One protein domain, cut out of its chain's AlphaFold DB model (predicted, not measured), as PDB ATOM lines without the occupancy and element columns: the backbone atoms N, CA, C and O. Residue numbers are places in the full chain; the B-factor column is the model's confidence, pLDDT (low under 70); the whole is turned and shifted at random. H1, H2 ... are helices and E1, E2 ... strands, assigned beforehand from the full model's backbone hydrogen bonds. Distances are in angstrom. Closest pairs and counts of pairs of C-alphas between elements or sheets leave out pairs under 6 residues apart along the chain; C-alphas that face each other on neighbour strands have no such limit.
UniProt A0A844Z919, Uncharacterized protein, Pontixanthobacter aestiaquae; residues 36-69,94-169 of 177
ATOM      1  N   ILE A  36     -54.613  31.480 -37.177       54.12
ATOM      2  CA  ILE A  36     -53.707  30.334 -37.215       54.12
ATOM      3  C   ILE A  36     -54.455  29.206 -37.920       54.12
ATOM      4  O   ILE A  36     -55.414  28.658 -37.376       54.12
ATOM      5  N   ILE A  37     -54.018  28.859 -39.128       57.81
ATOM      6  CA  ILE A  37     -54.525  27.685 -39.838       57.81
ATOM      7  C   ILE A  37     -53.663  26.500 -39.403       57.81
ATOM      8  O   ILE A  37     -52.527  26.347 -39.853       57.81
ATOM      9  N   SER A  38     -54.188  25.694 -38.479       46.19
ATOM     10  CA  SER A  38     -53.533  24.466 -38.027       46.19
ATOM     11  C   SER A  38     -53.706  23.359 -39.062       46.19
ATOM     12  O   SER A  38     -54.827  23.008 -39.428       46.19
ATOM     13  N   THR A  39     -52.592  22.796 -39.511       56.44
ATOM     14  CA  THR A  39     -52.536  21.678 -40.460       56.44
ATOM     15  C   THR A  39     -51.986  20.420 -39.772       56.44
ATOM     16  O   THR A  39     -51.520  20.485 -38.633       56.44
ATOM     17  N   THR A  40     -52.101  19.242 -40.400       56.78
ATOM     18  CA  THR A  40     -51.593  17.987 -39.805       56.78
ATOM     19  C   THR A  40     -50.063  17.994 -39.722       56.78
ATOM     20  O   THR A  40     -49.406  18.799 -40.378       56.78
ATOM     21  N   SER A  41     -49.469  17.098 -38.926       54.03
ATOM     22  CA  SER A  41     -48.015  17.024 -38.680       54.03
ATOM     23  C   SER A  41     -47.144  16.964 -39.941       54.03
ATOM     24  O   SER A  41     -45.975  17.350 -39.895       54.03
ATOM     25  N   SER A  42     -47.697  16.489 -41.057       51.31
ATOM     26  CA  SER A  42     -46.998  16.388 -42.338       51.31
ATOM     27  C   SER A  42     -47.149  17.609 -43.252       51.31
ATOM     28  O   SER A  42     -46.485  17.682 -44.284       51.31
ATOM     29  N   VAL A  43     -48.002  18.575 -42.904       56.94
ATOM     30  CA  VAL A  43     -48.295  19.748 -43.738       56.94
ATOM     31  C   VAL A  43     -47.913  21.010 -42.961       56.94
ATOM     32  O   VAL A  43     -48.303  21.184 -41.811       56.94
ATOM     33  N   ALA A  44     -47.110  21.886 -43.569       57.59
ATOM     34  CA  ALA A  44     -46.592  23.098 -42.928       57.59
ATOM     35  C   ALA A  44     -47.711  24.037 -42.433       57.59
ATOM     36  O   ALA A  44     -48.693  24.260 -43.140       57.59
ATOM     37  N   ASN A  45     -47.527  24.644 -41.255       59.81
ATOM     38  CA  ASN A  45     -48.460  25.644 -40.727       59.81
ATOM     39  C   ASN A  45     -48.417  26.923 -41.576       59.81
ATOM     40  O   ASN A  45     -47.337  27.437 -41.879       59.81
ATOM     41  N   THR A  46     -49.587  27.466 -41.914       60.19
ATOM     42  CA  THR A  46     -49.702  28.752 -42.617       60.19
ATOM     43  C   THR A  46     -50.096  29.838 -41.624       60.19
ATOM     44  O   THR A  46     -51.170  29.783 -41.023       60.19
ATOM     45  N   LEU A  47     -49.222  30.829 -41.454       64.75
ATOM     46  CA  LEU A  47     -49.487  32.007 -40.635       64.75
ATOM     47  C   LEU A  47     -50.037  33.126 -41.519       64.75
ATOM     48  O   LEU A  47     -49.370  33.543 -42.468       64.75
ATOM     49  N   VAL A  48     -51.230  33.628 -41.198       60.53
ATOM     50  CA  VAL A  48     -51.829  34.762 -41.907       60.53
ATOM     51  C   VAL A  48     -51.853  35.984 -41.002       60.53
ATOM     52  O   VAL A  48     -52.483  35.989 -39.946       60.53
ATOM     53  N   LEU A  49     -51.117  37.008 -41.424       66.62
ATOM     54  CA  LEU A  49     -50.883  38.242 -40.687       66.62
ATOM     55  C   LEU A  49     -51.646  39.395 -41.344       66.62
ATOM     56  O   LEU A  49     -51.595  39.555 -42.565       66.62
ATOM     57  N   ASP A  50     -52.332  40.208 -40.539       59.97
ATOM     58  CA  ASP A  50     -52.936  41.451 -41.023       59.97
ATOM     59  C   ASP A  50     -51.848  42.450 -41.447       59.97
ATOM     60  O   ASP A  50     -50.776  42.522 -40.849       59.97
ATOM     61  N   LYS A  51     -52.127  43.289 -42.449       61.22
ATOM     62  CA  LYS A  51     -51.158  44.284 -42.947       61.22
ATOM     63  C   LYS A  51     -50.705  45.303 -41.890       61.22
ATOM     64  O   LYS A  51     -49.705  45.982 -42.106       61.22
ATOM     65  N   ASN A  52     -51.463  45.475 -40.805       70.00
ATOM     66  CA  ASN A  52     -51.168  46.427 -39.737       70.00
ATOM     67  C   ASN A  52     -50.462  45.778 -38.537       70.00
ATOM     68  O   ASN A  52     -50.123  46.487 -37.585       70.00
ATOM     69  N   THR A  53     -50.238  44.460 -38.547       70.81
ATOM     70  CA  THR A  53     -49.531  43.803 -37.450       70.81
ATOM     71  C   THR A  53     -48.040  44.129 -37.495       70.81
ATOM     72  O   THR A  53     -47.420  44.188 -38.557       70.81
ATOM     73  N   ARG A  54     -47.446  44.352 -36.319       70.25
ATOM     74  CA  ARG A  54     -45.984  44.458 -36.161       70.25
ATOM     75  C   ARG A  54     -45.338  43.102 -35.884       70.25
ATOM     76  O   ARG A  54     -44.144  43.050 -35.608       70.25
ATOM     77  N   PHE A  55     -46.123  42.027 -35.936       75.88
ATOM     78  CA  PHE A  55     -45.634  40.685 -35.689       75.88
ATOM     79  C   PHE A  55     -44.689  40.238 -36.810       75.88
ATOM     80  O   PHE A  55     -45.066  40.205 -37.981       75.88
ATOM     81  N   VAL A  56     -43.455  39.896 -36.449       77.25
ATOM     82  CA  VAL A  56     -42.447  39.375 -37.375       77.25
ATOM     83  C   VAL A  56     -42.299  37.883 -37.127       77.25
ATOM     84  O   VAL A  56     -41.848  37.471 -36.060       77.25
ATOM     85  N   THR A  57     -42.638  37.076 -38.128       77.44
ATOM     86  CA  THR A  57     -42.326  35.645 -38.120       77.44
ATOM     87  C   THR A  57     -41.004  35.386 -38.836       77.44
ATOM     88  O   THR A  57     -40.613  36.121 -39.749       77.44
ATOM     89  N   CYS A  58     -40.301  34.343 -38.411       78.44
ATOM     90  CA  CYS A  58     -39.110  33.855 -39.096       78.44
ATOM     91  C   CYS A  58     -39.476  32.698 -40.036       78.44
ATOM     92  O   CYS A  58     -40.607  32.224 -40.043       78.44
ATOM     93  N   THR A  59     -38.547  32.231 -40.872       78.25
ATOM     94  CA  THR A  59     -38.833  31.083 -41.744       78.25
ATOM     95  C   THR A  59     -39.084  29.841 -40.892       78.25
ATOM     96  O   THR A  59     -38.158  29.331 -40.257       78.25
ATOM     97  N   ALA A  60     -40.330  29.364 -40.879       74.94
ATOM     98  CA  ALA A  60     -40.707  28.160 -40.153       74.94
ATOM     99  C   ALA A  60     -39.938  26.935 -40.687       74.94
ATOM    100  O   ALA A  60     -39.697  26.828 -41.897       74.94
ATOM    101  N   PRO A  61     -39.539  25.997 -39.811       74.44
ATOM    102  CA  PRO A  61     -38.933  24.751 -40.251       74.44
ATOM    103  C   PRO A  61     -39.916  23.956 -41.124       74.44
ATOM    104  O   PRO A  61     -41.099  23.853 -40.813       74.44
ATOM    105  N   ALA A  62     -39.414  23.369 -42.216       73.44
ATOM    106  CA  ALA A  62     -40.173  22.405 -43.019       73.44
ATOM    107  C   ALA A  62     -40.730  21.262 -42.138       73.44
ATOM    108  O   ALA A  62     -40.030  20.886 -41.186       73.44
ATOM    109  N   PRO A  63     -41.922  20.716 -42.466       71.88
ATOM    110  CA  PRO A  63     -42.583  19.682 -41.675       71.88
ATOM    111  C   PRO A  63     -41.688  18.453 -41.521       71.88
ATOM    112  O   PRO A  63     -40.955  18.073 -42.437       71.88
ATOM    113  N   ASP A  64     -41.731  17.859 -40.332       70.38
ATOM    114  CA  ASP A  64     -40.862  16.743 -39.961       70.38
ATOM    115  C   ASP A  64     -41.550  15.372 -40.111       70.38
ATOM    116  O   ASP A  64     -40.873  14.350 -40.042       70.38
ATOM    117  N   ALA A  65     -42.866  15.327 -40.356       68.38
ATOM    118  CA  ALA A  65     -43.597  14.103 -40.688       68.38
ATOM    119  C   ALA A  65     -43.830  13.979 -42.202       68.38
ATOM    120  O   ALA A  65     -43.839  14.971 -42.931       68.38
ATOM    121  N   SER A  66     -43.980  12.741 -42.682       64.62
ATOM    122  CA  SER A  66     -44.275  12.463 -44.093       64.62
ATOM    123  C   SER A  66     -45.727  12.031 -44.266       64.62
ATOM    124  O   SER A  66     -46.168  11.060 -43.648       64.62
ATOM    125  N   PHE A  67     -46.448  12.716 -45.151       60.56
ATOM    126  CA  PHE A  67     -47.820  12.374 -45.510       60.56
ATOM    127  C   PHE A  67     -47.814  11.316 -46.609       60.56
ATOM    128  O   PHE A  67     -47.183  11.522 -47.648       60.56
ATOM    129  N   ASN A  68     -48.520  10.203 -46.413       54.97
ATOM    130  CA  ASN A  68     -48.761   9.244 -47.484       54.97
ATOM    131  C   ASN A  68     -50.269   9.093 -47.708       54.97
ATOM    132  O   ASN A  68     -50.991   8.617 -46.828       54.97
ATOM    133  N   GLN A  69     -50.726   9.508 -48.890       51.75
ATOM    134  CA  GLN A  69     -52.086   9.294 -49.367       51.75
ATOM    135  C   GLN A  69     -52.035   8.257 -50.486       51.75
ATOM    136  O   GLN A  69     -51.642   8.549 -51.614       51.75
ATOM    137  N   GLU A  94     -60.319   5.665 -47.909       42.72
ATOM    138  CA  GLU A  94     -59.119   6.480 -48.081       42.72
ATOM    139  C   GLU A  94     -58.327   6.425 -46.773       42.72
ATOM    140  O   GLU A  94     -58.741   6.965 -45.748       42.72
ATOM    141  N   GLU A  95     -57.205   5.709 -46.778       46.34
ATOM    142  CA  GLU A  95     -56.365   5.581 -45.597       46.34
ATOM    143  C   GLU A  95     -55.211   6.580 -45.680       46.34
ATOM    144  O   GLU A  95     -54.157   6.315 -46.258       46.34
ATOM    145  N   SER A  96     -55.431   7.756 -45.099       50.72
ATOM    146  CA  SER A  96     -54.382   8.743 -44.865       50.72
ATOM    147  C   SER A  96     -53.521   8.299 -43.681       50.72
ATOM    148  O   SER A  96     -54.005   8.255 -42.548       50.72
ATOM    149  N   ARG A  97     -52.242   7.985 -43.922       52.75
ATOM    150  CA  ARG A  97     -51.282   7.649 -42.860       52.75
ATOM    151  C   ARG A  97     -50.232   8.746 -42.721       52.75
ATOM    152  O   ARG A  97     -49.479   9.032 -43.652       52.75
ATOM    153  N   GLU A  98     -50.145   9.312 -41.524       52.16
ATOM    154  CA  GLU A  98     -49.011  10.133 -41.105       52.16
ATOM    155  C   GLU A  98     -47.849   9.176 -40.793       52.16
ATOM    156  O   GLU A  98     -47.909   8.375 -39.858       52.16
ATOM    157  N   THR A  99     -46.806   9.196 -41.621       55.75
ATOM    158  CA  THR A  99     -45.573   8.444 -41.355       55.75
ATOM    159  C   THR A  99     -44.759   9.245 -40.338       55.75
ATOM    160  O   THR A  99     -44.783  10.473 -40.388       55.75
ATOM    161  N   GLY A 100     -44.079   8.561 -39.403       62.47
ATOM    162  CA  GLY A 100     -43.350   9.171 -38.277       62.47
ATOM    163  C   GLY A 100     -42.339  10.261 -38.672       62.47
ATOM    164  O   GLY A 100     -42.209  10.594 -39.841       62.47
ATOM    165  N   LEU A 101     -41.600  10.799 -37.696       70.56
ATOM    166  CA  LEU A 101     -40.798  12.044 -37.757       70.56
ATOM    167  C   LEU A 101     -39.593  12.049 -38.742       70.56
ATOM    168  O   LEU A 101     -38.527  12.584 -38.440       70.56
ATOM    169  N   GLY A 102     -39.693  11.385 -39.894       65.56
ATOM    170  CA  GLY A 102     -38.671  11.310 -40.933       65.56
ATOM    171  C   GLY A 102     -37.389  10.607 -40.490       65.56
ATOM    172  O   GLY A 102     -36.344  10.821 -41.097       65.56
ATOM    173  N   GLY A 103     -37.434   9.833 -39.399       67.25
ATOM    174  CA  GLY A 103     -36.241   9.270 -38.758       67.25
ATOM    175  C   GLY A 103     -35.356  10.312 -38.064       67.25
ATOM    176  O   GLY A 103     -34.214  10.008 -37.722       67.25
ATOM    177  N   ARG A 104     -35.848  11.543 -37.864       75.44
ATOM    178  CA  ARG A 104     -35.122  12.602 -37.156       75.44
ATOM    179  C   ARG A 104     -35.175  12.368 -35.658       75.44
ATOM    180  O   ARG A 104     -36.199  11.951 -35.118       75.44
ATOM    181  N   SER A 105     -34.070  12.671 -34.990       85.62
ATOM    182  CA  SER A 105     -33.997  12.504 -33.550       85.62
ATOM    183  C   SER A 105     -34.744  13.624 -32.806       85.62
ATOM    184  O   SER A 105     -34.806  14.756 -33.305       85.62
ATOM    185  N   PRO A 106     -35.329  13.346 -31.627       86.19
ATOM    186  CA  PRO A 106     -36.017  14.354 -30.822       86.19
ATOM    187  C   PRO A 106     -35.187  15.620 -30.566       86.19
ATOM    188  O   PRO A 106     -35.734  16.722 -30.624       86.19
ATOM    189  N   ALA A 107     -33.873  15.495 -30.357       88.56
ATOM    190  CA  ALA A 107     -32.979  16.636 -30.167       88.56
ATOM    191  C   ALA A 107     -32.900  17.542 -31.409       88.56
ATOM    192  O   ALA A 107     -32.876  18.770 -31.279       88.56
ATOM    193  N   VAL A 108     -32.925  16.970 -32.622       88.06
ATOM    194  CA  VAL A 108     -32.977  17.748 -33.874       88.06
ATOM    195  C   VAL A 108     -34.286  18.529 -33.972       88.06
ATOM    196  O   VAL A 108     -34.269  19.710 -34.323       88.06
ATOM    197  N   LEU A 109     -35.412  17.891 -33.654       88.31
ATOM    198  CA  LEU A 109     -36.738  18.512 -33.735       88.31
ATOM    199  C   LEU A 109     -36.885  19.652 -32.728       88.31
ATOM    200  O   LEU A 109     -37.283  20.755 -33.098       88.31
ATOM    201  N   PHE A 110     -36.470  19.412 -31.483       90.12
ATOM    202  CA  PHE A 110     -36.424  20.435 -30.442       90.12
ATOM    203  C   PHE A 110     -35.566  21.629 -30.867       90.12
ATOM    204  O   PHE A 110     -36.002  22.773 -30.766       90.12
ATOM    205  N   SER A 111     -34.369  21.365 -31.400       91.31
ATOM    206  CA  SER A 111     -33.451  22.417 -31.844       91.31
ATOM    207  C   SER A 111     -34.074  23.288 -32.940       91.31
ATOM    208  O   SER A 111     -33.987  24.512 -32.893       91.31
ATOM    209  N   ARG A 112     -34.741  22.675 -33.925       89.38
ATOM    210  CA  ARG A 112     -35.400  23.405 -35.020       89.38
ATOM    211  C   ARG A 112     -36.507  24.327 -34.513       89.38
ATOM    212  O   ARG A 112     -36.580  25.468 -34.967       89.38
ATOM    213  N   ASP A 113     -37.331  23.851 -33.581       88.88
ATOM    214  CA  ASP A 113     -38.416  24.651 -33.011       88.88
ATOM    215  C   ASP A 113     -37.876  25.779 -32.122       88.88
ATOM    216  O   ASP A 113     -38.250  26.938 -32.295       88.88
ATOM    217  N   ILE A 114     -36.922  25.493 -31.230       92.50
ATOM    218  CA  ILE A 114     -36.434  26.509 -30.290       92.50
ATOM    219  C   ILE A 114     -35.678  27.643 -30.994       92.50
ATOM    220  O   ILE A 114     -35.835  28.802 -30.616       92.50
ATOM    221  N   PHE A 115     -34.925  27.361 -32.065       92.69
ATOM    222  CA  PHE A 115     -34.283  28.413 -32.865       92.69
ATOM    223  C   PHE A 115     -35.294  29.254 -33.649       92.69
ATOM    224  O   PHE A 115     -35.119  30.470 -33.763       92.69
ATOM    225  N   PHE A 116     -36.361  28.636 -34.158       90.75
ATOM    226  CA  PHE A 116     -37.466  29.361 -34.776       90.75
ATOM    227  C   PHE A 116     -38.136  30.308 -33.765       90.75
ATOM    228  O   PHE A 116     -38.235  31.509 -34.019       90.75
ATOM    229  N   ARG A 117     -38.473  29.807 -32.569       90.56
ATOM    230  CA  ARG A 117     -39.066  30.591 -31.472       90.56
ATOM    231  C   ARG A 117     -38.152  31.716 -30.988       90.56
ATOM    232  O   ARG A 117     -38.618  32.829 -30.768       90.56
ATOM    233  N   ALA A 118     -36.853  31.455 -30.841       91.50
ATOM    234  CA  ALA A 118     -35.876  32.462 -30.432       91.50
ATOM    235  C   ALA A 118     -35.756  33.591 -31.465       91.50
ATOM    236  O   ALA A 118     -35.618  34.759 -31.100       91.50
ATOM    237  N   CYS A 119     -35.854  33.260 -32.755       89.06
ATOM    238  CA  CYS A 119     -35.886  34.250 -33.821       89.06
ATOM    239  C   CYS A 119     -37.134  35.137 -33.721       89.06
ATOM    240  O   CYS A 119     -37.006  36.362 -33.692       89.06
ATOM    241  N   GLU A 120     -38.325  34.545 -33.585       89.00
ATOM    242  CA  GLU A 120     -39.561  35.312 -33.396       89.00
ATOM    243  C   GLU A 120     -39.485  36.188 -32.145       89.00
ATOM    244  O   GLU A 120     -39.793  37.376 -32.203       89.00
ATOM    245  N   PHE A 121     -39.008  35.643 -31.028       91.31
ATOM    246  CA  PHE A 121     -38.849  36.394 -29.788       91.31
ATOM    247  C   PHE A 121     -37.908  37.592 -29.975       91.31
ATOM    248  O   PHE A 121     -38.264  38.718 -29.638       91.31
ATOM    249  N   SER A 122     -36.745  37.385 -30.598       89.12
ATOM    250  CA  SER A 122     -35.789  38.465 -30.854       89.12
ATOM    251  C   SER A 122     -36.376  39.586 -31.710       89.12
ATOM    252  O   SER A 122     -36.123  40.760 -31.434       89.12
ATOM    253  N   ARG A 123     -37.154  39.245 -32.744       85.19
ATOM    254  CA  ARG A 123     -37.717  40.232 -33.673       85.19
ATOM    255  C   ARG A 123     -38.928  40.959 -33.102       85.19
ATOM    256  O   ARG A 123     -39.030  42.163 -33.303       85.19
ATOM    257  N   ASN A 124     -39.814  40.255 -32.402       87.31
ATOM    258  CA  ASN A 124     -41.048  40.832 -31.864       87.31
ATOM    259  C   ASN A 124     -40.821  41.694 -30.618       87.31
ATOM    260  O   ASN A 124     -41.607  42.603 -30.366       87.31
ATOM    261  N   TYR A 125     -39.753  41.433 -29.860       90.94
ATOM    262  CA  TYR A 125     -39.368  42.241 -28.698       90.94
ATOM    263  C   TYR A 125     -38.286  43.279 -29.002       90.94
ATOM    264  O   TYR A 125     -37.827  43.946 -28.082       90.94
ATOM    265  N   GLU A 126     -37.885  43.424 -30.271       87.81
ATOM    266  CA  GLU A 126     -36.883  44.408 -30.711       87.81
ATOM    267  C   GLU A 126     -35.591  44.366 -29.874       87.81
ATOM    268  O   GLU A 126     -35.015  45.404 -29.551       87.81
ATOM    269  N   LEU A 127     -35.141  43.156 -29.519       89.81
ATOM    270  CA  LEU A 127     -34.015  42.966 -28.604       89.81
ATOM    271  C   LEU A 127     -32.759  43.707 -29.072       89.81
ATOM    272  O   LEU A 127     -32.391  43.668 -30.254       89.81
ATOM    273  N   GLU A 128     -32.043  44.309 -28.123       90.88
ATOM    274  CA  GLU A 128     -30.752  44.918 -28.401       90.88
ATOM    275  C   GLU A 128     -29.706  43.858 -28.766       90.88
ATOM    276  O   GLU A 128     -29.814  42.675 -28.439       90.88
ATOM    277  N   LYS A 129     -28.617  44.283 -29.418       90.25
ATOM    278  CA  LYS A 129     -27.560  43.376 -29.895       90.25
ATOM    279  C   LYS A 129     -27.051  42.423 -28.806       90.25
ATOM    280  O   LYS A 129     -26.811  41.253 -29.091       90.25
ATOM    281  N   ASN A 130     -26.856  42.921 -27.588       95.25
ATOM    282  CA  ASN A 130     -26.340  42.105 -26.490       95.25
ATOM    283  C   ASN A 130     -27.384  41.098 -25.990       95.25
ATOM    284  O   ASN A 130     -27.032  39.945 -25.765       95.25
ATOM    285  N   GLU A 131     -28.652  41.501 -25.898       95.19
ATOM    286  CA  GLU A 131     -29.769  40.626 -25.525       95.19
ATOM    287  C   GLU A 131     -29.989  39.532 -26.578       95.19
ATOM    288  O   GLU A 131     -30.175  38.366 -26.243       95.19
ATOM    289  N   ALA A 132     -29.876  39.876 -27.865       91.38
ATOM    290  CA  ALA A 132     -29.971  38.915 -28.957       91.38
ATOM    291  C   ALA A 132     -28.811  37.901 -28.945       91.38
ATOM    292  O   ALA A 132     -29.023  36.713 -29.189       91.38
ATOM    293  N   ILE A 133     -27.583  38.346 -28.642       93.94
ATOM    294  CA  ILE A 133     -26.423  37.453 -28.485       93.94
ATOM    295  C   ILE A 133     -26.624  36.510 -27.296       93.94
ATOM    296  O   ILE A 133     -26.286  35.330 -27.397       93.94
ATOM    297  N   ASP A 134     -27.147  37.016 -26.183       97.50
ATOM    298  CA  ASP A 134     -27.391  36.225 -24.979       97.50
ATOM    299  C   ASP A 134     -28.495  35.180 -25.192       97.50
ATOM    300  O   ASP A 134     -28.299  33.993 -24.916       97.50
ATOM    301  N   LEU A 135     -29.606  35.582 -25.819       95.81
ATOM    302  CA  LEU A 135     -30.675  34.674 -26.232       95.81
ATOM    303  C   LEU A 135     -30.154  33.592 -27.183       95.81
ATOM    304  O   LEU A 135     -30.477  32.415 -27.016       95.81
ATOM    305  N   TYR A 136     -29.323  33.962 -28.163       94.88
ATOM    306  CA  TYR A 136     -28.735  33.006 -29.100       94.88
ATOM    307  C   TYR A 136     -27.847  31.980 -28.390       94.88
ATOM    308  O   TYR A 136     -27.958  30.786 -28.662       94.88
ATOM    309  N   LYS A 137     -26.992  32.420 -27.459       97.38
ATOM    310  CA  LYS A 137     -26.135  31.521 -26.674       97.38
ATOM    311  C   LYS A 137     -26.953  30.578 -25.803       97.38
ATOM    312  O   LYS A 137     -26.707  29.379 -25.847       97.38
ATOM    313  N   THR A 138     -27.950  31.104 -25.097       97.31
ATOM    314  CA  THR A 138     -28.869  30.308 -24.272       97.31
ATOM    315  C   THR A 138     -29.599  29.258 -25.111       97.31
ATOM    316  O   THR A 138     -29.691  28.093 -24.732       97.31
ATOM    317  N   THR A 139     -30.065  29.643 -26.300       96.75
ATOM    318  CA  THR A 139     -30.739  28.731 -27.237       96.75
ATOM    319  C   THR A 139     -29.787  27.650 -27.757       96.75
ATOM    320  O   THR A 139     -30.145  26.473 -27.807       96.75
ATOM    321  N   LEU A 140     -28.553  28.028 -28.108       96.69
ATOM    322  CA  LEU A 140     -27.515  27.101 -28.563       96.69
ATOM    323  C   LEU A 140     -27.102  26.113 -27.466       96.69
ATOM    324  O   LEU A 140     -26.881  24.938 -27.753       96.69
ATOM    325  N   GLU A 141     -27.014  26.570 -26.220       97.31
ATOM    326  CA  GLU A 141     -26.713  25.725 -25.068       97.31
ATOM    327  C   GLU A 141     -27.833  24.714 -24.817       97.31
ATOM    328  O   GLU A 141     -27.555  23.521 -24.737       97.31
ATOM    329  N   ALA A 142     -29.099  25.148 -24.827       95.62
ATOM    330  CA  ALA A 142     -30.244  24.248 -24.695       95.62
ATOM    331  C   ALA A 142     -30.267  23.163 -25.788       95.62
ATOM    332  O   ALA A 142     -30.487  21.987 -25.490       95.62
ATOM    333  N   ALA A 143     -29.989  23.535 -27.043       95.06
ATOM    334  CA  ALA A 143     -29.866  22.583 -28.146       95.06
ATOM    335  C   ALA A 143     -28.707  21.594 -27.919       95.06
ATOM    336  O   ALA A 143     -28.886  20.383 -28.043       95.06
ATOM    337  N   SER A 144     -27.530  22.093 -27.529       95.25
ATOM    338  CA  SER A 144     -26.355  21.268 -27.219       95.25
ATOM    339  C   SER A 144     -26.633  20.265 -26.095       95.25
ATOM    340  O   SER A 144     -26.319  19.083 -26.231       95.25
ATOM    341  N   THR A 145     -27.284  20.700 -25.015       95.69
ATOM    342  CA  THR A 145     -27.688  19.829 -23.906       95.69
ATOM    343  C   THR A 145     -28.673  18.755 -24.362       95.69
ATOM    344  O   THR A 145     -28.517  17.596 -23.986       95.69
ATOM    345  N   ALA A 146     -29.647  19.097 -25.212       92.62
ATOM    346  CA  ALA A 146     -30.573  18.111 -25.767       92.62
ATOM    347  C   ALA A 146     -29.831  17.020 -26.563       92.62
ATOM    348  O   ALA A 146     -30.079  15.833 -26.347       92.62
ATOM    349  N   PHE A 147     -28.864  17.401 -27.406       92.69
ATOM    350  CA  PHE A 147     -28.029  16.441 -28.140       92.69
ATOM    351  C   PHE A 147     -27.174  15.567 -27.217       92.69
ATOM    352  O   PHE A 147     -27.072  14.362 -27.434       92.69
ATOM    353  N   GLN A 148     -26.567  16.148 -26.182       93.19
ATOM    354  CA  GLN A 148     -25.743  15.399 -25.228       93.19
ATOM    355  C   GLN A 148     -26.565  14.379 -24.435       93.19
ATOM    356  O   GLN A 148     -26.122  13.243 -24.247       93.19
ATOM    357  N   ASN A 149     -27.767  14.759 -24.001       92.94
ATOM    358  CA  ASN A 149     -28.667  13.869 -23.270       92.94
ATOM    359  C   ASN A 149     -29.120  12.699 -24.148       92.94
ATOM    360  O   ASN A 149     -29.115  11.554 -23.702       92.94
ATOM    361  N   GLU A 150     -29.451  12.968 -25.411       90.62
ATOM    362  CA  GLU A 150     -29.837  11.933 -26.369       90.62
ATOM    363  C   GLU A 150     -28.681  10.970 -26.685       90.62
ATOM    364  O   GLU A 150     -28.864   9.748 -26.687       90.62
ATOM    365  N   ALA A 151     -27.469  11.498 -26.879       89.38
ATOM    366  CA  ALA A 151     -26.273  10.685 -27.083       89.38
ATOM    367  C   ALA A 151     -25.970   9.797 -25.862       89.38
ATOM    368  O   ALA A 151     -25.666   8.613 -26.012       89.38
ATOM    369  N   SER A 152     -26.096  10.351 -24.654       89.12
ATOM    370  CA  SER A 152     -25.868   9.620 -23.401       89.12
ATOM    371  C   SER A 152     -26.887   8.497 -23.214       89.12
ATOM    372  O   SER A 152     -26.496   7.353 -22.996       89.12
ATOM    373  N   ALA A 153     -28.177   8.785 -23.407       87.94
ATOM    374  CA  ALA A 153     -29.238   7.783 -23.328       87.94
ATOM    375  C   ALA A 153     -29.040   6.648 -24.349       87.94
ATOM    376  O   ALA A 153     -29.245   5.476 -24.035       87.94
ATOM    377  N   THR A 154     -28.581   6.972 -25.562       83.81
ATOM    378  CA  THR A 154     -28.270   5.962 -26.586       83.81
ATOM    379  C   THR A 154     -27.128   5.047 -26.138       83.81
ATOM    380  O   THR A 154     -27.219   3.829 -26.285       83.81
ATOM    381  N   ASN A 155     -26.071   5.607 -25.541       83.25
ATOM    382  CA  ASN A 155     -24.944   4.827 -25.024       83.25
ATOM    383  C   ASN A 155     -25.351   3.888 -23.878       83.25
ATOM    384  O   ASN A 155     -24.882   2.750 -23.833       83.25
ATOM    385  N   GLU A 156     -26.232   4.328 -22.980       85.06
ATOM    386  CA  GLU A 156     -26.754   3.488 -21.894       85.06
ATOM    387  C   GLU A 156     -27.546   2.291 -22.431       85.06
ATOM    388  O   GLU A 156     -27.327   1.159 -21.996       85.06
ATOM    389  N   VAL A 157     -28.409   2.513 -23.427       83.31
ATOM    390  CA  VAL A 157     -29.172   1.436 -24.078       83.31
ATOM    391  C   VAL A 157     -28.245   0.449 -24.786       83.31
ATOM    392  O   VAL A 157     -28.429  -0.758 -24.648       83.31
ATOM    393  N   MET A 158     -27.225   0.935 -25.503       78.12
ATOM    394  CA  MET A 158     -26.237   0.063 -26.155       78.12
ATOM    395  C   MET A 158     -25.432  -0.757 -25.142       78.12
ATOM    396  O   MET A 158     -25.180  -1.936 -25.374       78.12
ATOM    397  N   THR A 159     -25.057  -0.152 -24.012       82.12
ATOM    398  CA  THR A 159     -24.312  -0.838 -22.946       82.12
ATOM    399  C   THR A 159     -25.166  -1.929 -22.309       82.12
ATOM    400  O   THR A 159     -24.706  -3.057 -22.169       82.12
ATOM    401  N   LYS A 160     -26.436  -1.630 -22.006       83.00
ATOM    402  CA  LYS A 160     -27.384  -2.616 -21.480       83.00
ATOM    403  C   LYS A 160     -27.620  -3.770 -22.456       83.00
ATOM    404  O   LYS A 160     -27.595  -4.922 -22.051       83.00
ATOM    405  N   ALA A 161     -27.804  -3.473 -23.741       79.00
ATOM    406  CA  ALA A 161     -27.999  -4.504 -24.757       79.00
ATOM    407  C   ALA A 161     -26.778  -5.434 -24.894       79.00
ATOM    408  O   ALA A 161     -26.938  -6.627 -25.150       79.00
ATOM    409  N   ALA A 162     -25.562  -4.907 -24.715       76.62
ATOM    410  CA  ALA A 162     -24.345  -5.713 -24.706       76.62
ATOM    411  C   ALA A 162     -24.266  -6.633 -23.473       76.62
ATOM    412  O   ALA A 162     -23.882  -7.791 -23.615       76.62
ATOM    413  N   ASP A 163     -24.676  -6.143 -22.300       76.88
ATOM    414  CA  ASP A 163     -24.705  -6.909 -21.045       76.88
ATOM    415  C   ASP A 163     -25.754  -8.038 -21.100       76.88
ATOM    416  O   ASP A 163     -25.445  -9.200 -20.836       76.88
ATOM    417  N   ASP A 164     -26.958  -7.730 -21.597       76.19
ATOM    418  CA  ASP A 164     -28.039  -8.706 -21.808       76.19
ATOM    419  C   ASP A 164     -27.636  -9.805 -22.819       76.19
ATOM    420  O   ASP A 164     -28.112 -10.939 -22.744       76.19
ATOM    421  N   THR A 165     -26.749  -9.497 -23.776       72.50
ATOM    422  CA  THR A 165     -26.230 -10.488 -24.737       72.50
ATOM    423  C   THR A 165     -25.153 -11.378 -24.107       72.50
ATOM    424  O   THR A 165     -25.070 -12.557 -24.449       72.50
ATOM    425  N   ALA A 166     -24.363 -10.850 -23.169       65.56
ATOM    426  CA  ALA A 166     -23.327 -11.600 -22.462       65.56
ATOM    427  C   ALA A 166     -23.910 -12.597 -21.442       65.56
ATOM    428  O   ALA A 166     -23.377 -13.695 -21.288       65.56
ATOM    429  N   GLU A 167     -25.034 -12.267 -20.796       58.72
ATOM    430  CA  GLU A 167     -25.714 -13.168 -19.849       58.72
ATOM    431  C   GLU A 167     -26.336 -14.403 -20.541       58.72
ATOM    432  O   GLU A 167     -26.486 -15.462 -19.933       58.72
ATOM    433  N   LEU A 168     -26.634 -14.318 -21.845       58.59
ATOM    434  CA  LEU A 168     -27.148 -15.439 -22.645       58.59
ATOM    435  C   LEU A 168     -26.056 -16.410 -23.142       58.59
ATOM    436  O   LEU A 168     -26.395 -17.471 -23.670       58.59
ATOM    437  N   GLU A 169     -24.769 -16.076 -22.980       58.56
ATOM    438  CA  GLU A 169     -23.630 -16.926 -23.371       58.56
ATOM    439  C   GLU A 169     -23.013 -17.731 -22.208       58.56
ATOM    440  O   GLU A 169     -22.085 -18.509 -22.451       58.56
TER     441      GLU A 169
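This is residues 36 to 69 and 94 to 169 of the 177 residues of an uncharacterized protein of Pontixanthobacter aestiaquae (UniProt A0A844Z919). A two-stranded ribbon, E2 and E3, leads into a long, uneven helical hairpin in which H1 is paired with one part of the much longer H2, whose residues 152 to 167 stick out as a free arm. A loose loop that includes the short strand E1 lies on the side of H1 away from H2, and the whole is flat. The printed part has 110 residues, with E1, E2, E3, H1 and H2 in that order; the sheet E2 - E3 is antiparallel and the class is mostly helix. It is only just loose, close to extended, with a radius of gyration of the C-alphas of 19.7 A and spans of 71 by 50 by 13 A.

E2 is residues 66 to 69, from C-alpha 66 at (-44.275, 12.463, -44.093), and E3 is residues 95 to 99. E1 is residues 46 to 48. H1, residues 106 to 124, is 27.0 A long and begins at C-alpha 106 at (-36.017, 14.354, -30.822). H2, residues 129 to 167, is 57.5 A long and ends at C-alpha 167 at (-25.714, -13.168, -19.849).

E2 and E3 are antiparallel at 166 degrees, with N 99 and O 66 2.8 A apart and N 68 and O 97 3.1 A apart, within hydrogen-bond range. H1 and H2 touch and form a helical hairpin, opposite ways at a shallow tilt of 9 degrees; their closest C-alphas, of Ser 111 and Ala 143, are 5.2 A apart. H2 touches H1 with residues 132 to 150 alone. In H1 and H2 every O i to N i+4 pair is within hydrogen-bond range. E1 pairs with no named strand and is apart from H1.

The C-alphas farthest apart, of Asn 52 and Glu 169, are 71.0 A apart. Residues 70 to 93 are cut out, with 7.7 A between C-alphas 69 and 94. The link E1 to E2 is long, 17 residues. Mean pLDDT of the printed part is 77.5; residues under 70 include 36 to 51 and 94 to 100.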